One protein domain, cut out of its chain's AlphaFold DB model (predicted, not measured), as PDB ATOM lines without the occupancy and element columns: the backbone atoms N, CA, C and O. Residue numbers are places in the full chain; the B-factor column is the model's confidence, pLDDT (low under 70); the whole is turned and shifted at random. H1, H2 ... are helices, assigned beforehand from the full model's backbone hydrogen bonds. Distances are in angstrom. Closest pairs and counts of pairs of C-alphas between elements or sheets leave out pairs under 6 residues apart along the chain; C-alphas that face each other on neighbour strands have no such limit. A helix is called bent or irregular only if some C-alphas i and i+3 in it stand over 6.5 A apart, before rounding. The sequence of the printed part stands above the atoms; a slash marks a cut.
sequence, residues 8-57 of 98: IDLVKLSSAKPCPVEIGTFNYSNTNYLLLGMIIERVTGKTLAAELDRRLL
ATOM      1  N   ILE A   8     132.424 150.663 185.383       69.19
ATOM      2  CA  ILE A   8     131.567 149.774 184.584       69.19
ATOM      3  C   ILE A   8     130.069 150.063 184.753       69.19
ATOM      4  O   ILE A   8     129.299 149.895 183.808       69.19
ATOM      5  N   ASP A   9     129.648 150.503 185.938       73.75
ATOM      6  CA  ASP A   9     128.242 150.774 186.231       73.75
ATOM      7  C   ASP A   9     127.800 152.063 185.514       73.75
ATOM      8  O   ASP A   9     126.698 152.125 184.971       73.75
ATOM      9  N   LEU A  10     128.705 153.045 185.392       63.50
ATOM     10  CA  LEU A  10     128.498 154.255 184.584       63.50
ATOM     11  C   LEU A  10     128.428 153.948 183.086       63.50
ATOM     12  O   LEU A  10     127.577 154.489 182.379       63.50
ATOM     13  N   VAL A  11     129.289 153.052 182.599       65.00
ATOM     14  CA  VAL A  11     129.302 152.646 181.186       65.00
ATOM     15  C   VAL A  11     128.004 151.928 180.824       65.00
ATOM     16  O   VAL A  11     127.371 152.295 179.839       65.00
ATOM     17  N   LYS A  12     127.537 150.988 181.655       67.81
ATOM     18  CA  LYS A  12     126.250 150.300 181.445       67.81
ATOM     19  C   LYS A  12     125.064 151.263 181.430       67.81
ATOM     20  O   LYS A  12     124.188 151.131 180.579       67.81
ATOM     21  N   LEU A  13     125.050 152.243 182.335       64.50
ATOM     22  CA  LEU A  13     123.999 153.262 182.379       64.50
ATOM     23  C   LEU A  13     124.002 154.144 181.118       64.50
ATOM     24  O   LEU A  13     122.948 154.539 180.625       64.50
ATOM     25  N   SER A  14     125.190 154.440 180.585       60.62
ATOM     26  CA  SER A  14     125.361 155.238 179.369       60.62
ATOM     27  C   SER A  14     125.008 154.463 178.097       60.62
ATOM     28  O   SER A  14     124.419 155.043 177.191       60.62
ATOM     29  N   SER A  15     125.326 153.166 178.023       61.12
ATOM     30  CA  SER A  15     125.018 152.302 176.871       61.12
ATOM     31  C   SER A  15     123.524 152.012 176.700       61.12
ATOM     32  O   SER A  15     123.109 151.579 175.631       61.12
ATOM     33  N   ALA A  16     122.712 152.248 177.733       62.34
ATOM     34  CA  ALA A  16     121.262 152.083 177.677       62.34
ATOM     35  C   ALA A  16     120.535 153.228 176.940       62.34
ATOM     36  O   ALA A  16     119.334 153.126 176.695       62.34
ATOM     37  N   LYS A  17     121.229 154.325 176.598       63.66
ATOM     38  CA  LYS A  17     120.651 155.455 175.856       63.66
ATOM     39  C   LYS A  17     120.976 155.342 174.361       63.66
ATOM     40  O   LYS A  17     122.116 155.018 174.029       63.66
ATOM     41  N   PRO A  18     120.021 155.639 173.457       58.97
ATOM     42  CA  PRO A  18     120.295 155.689 172.024       58.97
ATOM     43  C   PRO A  18     121.432 156.673 171.744       58.97
ATOM     44  O   PRO A  18     121.435 157.764 172.314       58.97
ATOM     45  N   CYS A  19     122.381 156.291 170.883       58.88
ATOM     46  CA  CYS A  19     123.471 157.167 170.452       58.88
ATOM     47  C   CYS A  19     122.875 158.447 169.843       58.88
ATOM     48  O   CYS A  19     122.256 158.369 168.785       58.88
ATOM     49  N   PRO A  20     123.053 159.623 170.468       60.94
ATOM     50  CA  PRO A  20     122.433 160.855 169.987       60.94
ATOM     51  C   PRO A  20     123.210 161.499 168.829       60.94
ATOM     52  O   PRO A  20     122.927 162.634 168.461       60.94
ATOM     53  N   VAL A  21     124.230 160.818 168.294       62.31
ATOM     54  CA  VAL A  21     125.247 161.421 167.429       62.31
ATOM     55  C   VAL A  21     125.449 160.567 166.186       62.31
ATOM     56  O   VAL A  21     125.599 159.348 166.276       62.31
ATOM     57  N   GLU A  22     125.476 161.232 165.038       72.69
ATOM     58  CA  GLU A  22     125.850 160.645 163.757       72.69
ATOM     59  C   GLU A  22     127.324 160.210 163.763       72.69
ATOM     60  O   GLU A  22     128.195 160.881 164.329       72.69
ATOM     61  N   ILE A  23     127.609 159.069 163.136       68.75
ATOM     62  CA  ILE A  23     128.964 158.520 163.048       68.75
ATOM     63  C   ILE A  23     129.847 159.511 162.278       68.75
ATOM     64  O   ILE A  23     129.552 159.851 161.140       68.75
ATOM     65  N   GLY A  24     130.942 159.959 162.899       72.62
ATOM     66  CA  GLY A  24     131.865 160.943 162.317       72.62
ATOM     67  C   GLY A  24     131.738 162.357 162.891       72.62
ATOM     68  O   GLY A  24     132.615 163.182 162.645       72.62
ATOM     69  N   THR A  25     130.724 162.627 163.718       70.25
ATOM     70  CA  THR A  25     130.580 163.915 164.411       70.25
ATOM     71  C   THR A  25     131.207 163.862 165.808       70.25
ATOM     72  O   THR A  25     130.980 162.927 166.578       70.25
ATOM     73  N   PHE A  26     132.009 164.874 166.161       70.06
ATOM     74  CA  PHE A  26     132.641 164.962 167.478       70.06
ATOM     75  C   PHE A  26     131.604 165.282 168.561       70.06
ATOM     76  O   PHE A  26     130.895 166.284 168.483       70.06
ATOM     77  N   ASN A  27     131.548 164.453 169.602       72.38
ATOM     78  CA  ASN A  27     130.729 164.705 170.778       72.38
ATOM     79  C   ASN A  27     131.535 164.424 172.048       72.38
ATOM     80  O   ASN A  27     132.139 163.359 172.201       72.38
ATOM     81  N   TYR A  28     131.546 165.398 172.953       72.19
ATOM     82  CA  TYR A  28     132.250 165.290 174.219       72.19
ATOM     83  C   TYR A  28     131.459 164.404 175.191       72.19
ATOM     84  O   TYR A  28     130.378 164.768 175.646       72.19
ATOM     85  N   SER A  29     132.023 163.250 175.547       72.50
ATOM     86  CA  SER A  29     131.423 162.310 176.496       72.50
ATOM     87  C   SER A  29     132.465 161.855 177.511       72.50
ATOM     88  O   SER A  29     133.406 161.136 177.176       72.50
ATOM     89  N   ASN A  30     132.264 162.230 178.777       77.12
ATOM     90  CA  ASN A  30     133.101 161.777 179.892       77.12
ATOM     91  C   ASN A  30     133.145 160.239 179.988       77.12
ATOM     92  O   ASN A  30     134.185 159.666 180.308       77.12
ATOM     93  N   THR A  31     132.051 159.549 179.645       75.50
ATOM     94  CA  THR A  31     131.994 158.080 179.651       75.50
ATOM     95  C   THR A  31     132.901 157.456 178.591       75.50
ATOM     96  O   THR A  31     133.463 156.384 178.818       75.50
ATOM     97  N   ASN A  32     133.110 158.128 177.453       78.88
ATOM     98  CA  ASN A  32     133.999 157.622 176.404       78.88
ATOM     99  C   ASN A  32     135.454 157.580 176.888       78.88
ATOM    100  O   ASN A  32     136.180 156.643 176.560       78.88
ATOM    101  N   TYR A  33     135.868 158.538 177.719       81.00
ATOM    102  CA  TYR A  33     137.200 158.527 178.326       81.00
ATOM    103  C   TYR A  33     137.371 157.390 179.341       81.00
ATOM    104  O   TYR A  33     138.443 156.789 179.400       81.00
ATOM    105  N   LEU A  34     136.313 157.022 180.077       81.12
ATOM    106  CA  LEU A  34     136.335 155.830 180.937       81.12
ATOM    107  C   LEU A  34     136.492 154.545 180.113       81.12
ATOM    108  O   LEU A  34     137.285 153.675 180.468       81.12
ATOM    109  N   LEU A  35     135.774 154.436 178.990       82.75
ATOM    110  CA  LEU A  35     135.899 153.305 178.070       82.75
ATOM    111  C   LEU A  35     137.308 153.206 177.478       82.75
ATOM    112  O   LEU A  35     137.885 152.120 177.451       82.75
ATOM    113  N   LEU A  36     137.880 154.333 177.052       84.19
ATOM    114  CA  LEU A  36     139.253 154.387 176.561       84.19
ATOM    115  C   LEU A  36     140.251 153.920 177.629       84.19
ATOM    116  O   LEU A  36     141.144 153.133 177.320       84.19
ATOM    117  N   GLY A  37     140.060 154.340 178.883       83.38
ATOM    118  CA  GLY A  37     140.839 153.859 180.021       83.38
ATOM    119  C   GLY A  37     140.808 152.335 180.146       83.38
ATOM    120  O   GLY A  37     141.860 151.701 180.177       83.38
ATOM    121  N   MET A  38     139.616 151.731 180.100       83.75
ATOM    122  CA  MET A  38     139.464 150.271 180.158       83.75
ATOM    123  C   MET A  38     140.124 149.551 178.972       83.75
ATOM    124  O   MET A  38     140.689 148.472 179.145       83.75
ATOM    125  N   ILE A  39     140.082 150.130 177.766       87.62
ATOM    126  CA  ILE A  39     140.763 149.568 176.589       87.62
ATOM    127  C   ILE A  39     142.280 149.573 176.801       87.62
ATOM    128  O   ILE A  39     142.935 148.559 176.556       87.62
ATOM    129  N   ILE A  40     142.840 150.682 177.290       86.00
ATOM    130  CA  ILE A  40     144.273 150.796 177.588       86.00
ATOM    131  C   ILE A  40     144.685 149.744 178.620       86.00
ATOM    132  O   ILE A  40     145.675 149.041 178.410       86.00
ATOM    133  N   GLU A  41     143.909 149.579 179.689       86.81
ATOM    134  CA  GLU A  41     144.182 148.569 180.715       86.81
ATOM    135  C   GLU A  41     144.121 147.151 180.145       86.81
ATOM    136  O   GLU A  41     144.985 146.320 180.425       86.81
ATOM    137  N   ARG A  42     143.144 146.876 179.274       85.94
ATOM    138  CA  ARG A  42     142.975 145.560 178.653       85.94
ATOM    139  C   ARG A  42     144.096 145.211 177.676       85.94
ATOM    140  O   ARG A  42     144.486 144.049 177.614       85.94
ATOM    141  N   VAL A  43     144.599 146.189 176.921       91.69
ATOM    142  CA  VAL A  43     145.664 145.995 175.922       91.69
ATOM    143  C   VAL A  43     147.044 145.923 176.573       91.69
ATOM    144  O   VAL A  43     147.894 145.154 176.133       91.69
ATOM    145  N   THR A  44     147.287 146.721 177.613       85.56
ATOM    146  CA  THR A  44     148.609 146.801 178.259       85.56
ATOM    147  C   THR A  44     148.768 145.851 179.444       85.56
ATOM    148  O   THR A  44     149.899 145.555 179.831       85.56
ATOM    149  N   GLY A  45     147.664 145.379 180.034       86.75
ATOM    150  CA  GLY A  45     147.666 144.549 181.241       86.75
ATOM    151  C   GLY A  45     148.092 145.296 182.510       86.75
ATOM    152  O   GLY A  45     148.332 144.664 183.537       86.75
ATOM    153  N   LYS A  46     148.214 146.626 182.451       85.12
ATOM    154  CA  LYS A  46     148.588 147.492 183.575       85.12
ATOM    155  C   LYS A  46     147.486 148.506 183.836       85.12
ATOM    156  O   LYS A  46     146.677 148.780 182.957       85.12
ATOM    157  N   THR A  47     147.463 149.067 185.042       84.50
ATOM    158  CA  THR A  47     146.491 150.105 185.402       84.50
ATOM    159  C   THR A  47     146.704 151.364 184.564       84.50
ATOM    160  O   THR A  47     147.835 151.695 184.190       84.50
ATOM    161  N   LEU A  48     145.624 152.104 184.305       82.62
ATOM    162  CA  LEU A  48     145.688 153.345 183.533       82.62
ATOM    163  C   LEU A  48     146.670 154.350 184.156       82.62
ATOM    164  O   LEU A  48     147.451 154.975 183.440       82.62
ATOM    165  N   ALA A  49     146.678 154.460 185.488       83.62
ATOM    166  CA  ALA A  49     147.606 155.319 186.223       83.62
ATOM    167  C   ALA A  49     149.077 154.950 185.962       83.62
ATOM    168  O   ALA A  49     149.895 155.836 185.720       83.62
ATOM    169  N   ALA A  50     149.410 153.654 185.941       84.00
ATOM    170  CA  ALA A  50     150.772 153.191 185.683       84.00
ATOM    171  C   ALA A  50     151.218 153.460 184.237       84.00
ATOM    172  O   ALA A  50     152.372 153.808 183.995       84.00
ATOM    173  N   GLU A  51     150.317 153.322 183.261       87.06
ATOM    174  CA  GLU A  51     150.645 153.621 181.862       87.06
ATOM    175  C   GLU A  51     150.779 155.125 181.601       87.06
ATOM    176  O   GLU A  51     151.674 155.525 180.852       87.06
ATOM    177  N   LEU A  52     149.961 155.962 182.247       85.00
ATOM    178  CA  LEU A  52     150.114 157.419 182.202       85.00
ATOM    179  C   LEU A  52     151.444 157.854 182.819       85.00
ATOM    180  O   LEU A  52     152.172 158.643 182.214       85.00
ATOM    181  N   ASP A  53     151.797 157.302 183.978       85.19
ATOM    182  CA  ASP A  53     153.051 157.633 184.648       85.19
ATOM    183  C   ASP A  53     154.271 157.239 183.809       85.19
ATOM    184  O   ASP A  53     155.159 158.055 183.552       85.19
ATOM    185  N   ARG A  54     154.264 156.015 183.271       85.94
ATOM    186  CA  ARG A  54     155.368 155.479 182.471       85.94
ATOM    187  C   ARG A  54     155.560 156.202 181.139       85.94
ATOM    188  O   ARG A  54     156.697 156.358 180.698       85.94
ATOM    189  N   ARG A  55     154.471 156.564 180.450       85.06
ATOM    190  CA  ARG A  55     154.534 157.097 179.075       85.06
ATOM    191  C   ARG A  55     154.519 158.616 178.997       85.06
ATOM    192  O   ARG A  55     155.009 159.143 178.005       85.06
ATOM    193  N   LEU A  56     153.941 159.298 179.984       86.06
ATOM    194  CA  LEU A  56     153.734 160.745 179.943       86.06
ATOM    195  C   LEU A  56     154.379 161.443 181.140       86.06
ATOM    196  O   LEU A  56     155.230 162.304 180.943       86.06
ATOM    197  N   LEU A  57     154.020 161.070 182.371       85.94
ATOM    198  CA  LEU A  57     154.386 161.870 183.548       85.94
ATOM    199  C   LEU A  57     155.882 161.784 183.875       85.94
ATOM    200  O   LEU A  57     156.519 162.811 184.105       85.94
TER     201      LEU A  57
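AT A GLANCE: This is residues 8 to 57 of the 98 residues of the protein "Class A beta-lactamase-related serine hydrolase" of Nonomuraea deserti (UniProt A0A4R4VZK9). A loose, open chain of three helices has the longest, H2, in the middle, H1 packed on its first part at residues 31 to 35, and H3 making a corner with its other end. A wide loop joins H1 to H2, and residues 16 to 28 of it stand free and stick out from the helices. The printed part has 50 residues with three named helices, in the order H1, H2, H3, and no named strand; the class is all helix. The whole is loose, with a radius of gyration of the C-alphas of 13.3 A, and only just elongated, spanning 36 by 23 by 16 A.

IN THESE COORDINATES: H2, residues 30 to 44, measures 21.6 A from first to last C-alpha, with C-alpha 30 at (133.101, 161.777, 179.892). H1, residues 8 to 15, measures 10.4 A and begins at C-alpha 8 at (131.567, 149.774, 184.584). H3, residues 48 to 57, measures 12.2 A and ends at C-alpha 57 at (154.386, 161.870, 183.548). H3 is irregular, but only just: C-alphas 54 and 57 are 6.6 A apart.

HOW THE PARTS SIT: H2 touches H1 with residues 31 to 35 alone; their closest C-alphas, those of Val 11 and Thr 31, are 6.3 A apart. These two helices run opposite ways at a steep tilt of 55 degrees. H2 also touches H3, about perpendicular at 86 degrees, and their closest C-alphas, those of Glu 41 and Leu 48, are 5.7 A apart. H1 and H3 are apart. In H1, H2 and H3, every O i to N i+4 pair is within hydrogen-bond range.

THE WHOLE: The two C-alphas farthest apart, those of Pro 18 and Arg 54, are 36.6 A apart. The printed part has no cut. The link from H1 to H2 is long, with 14 residues, and the link from H2 to H3 is tight, with 3. Mean pLDDT of the printed part is 76.4; residue 8, residues 10 to 21 and residue 23 are under 70.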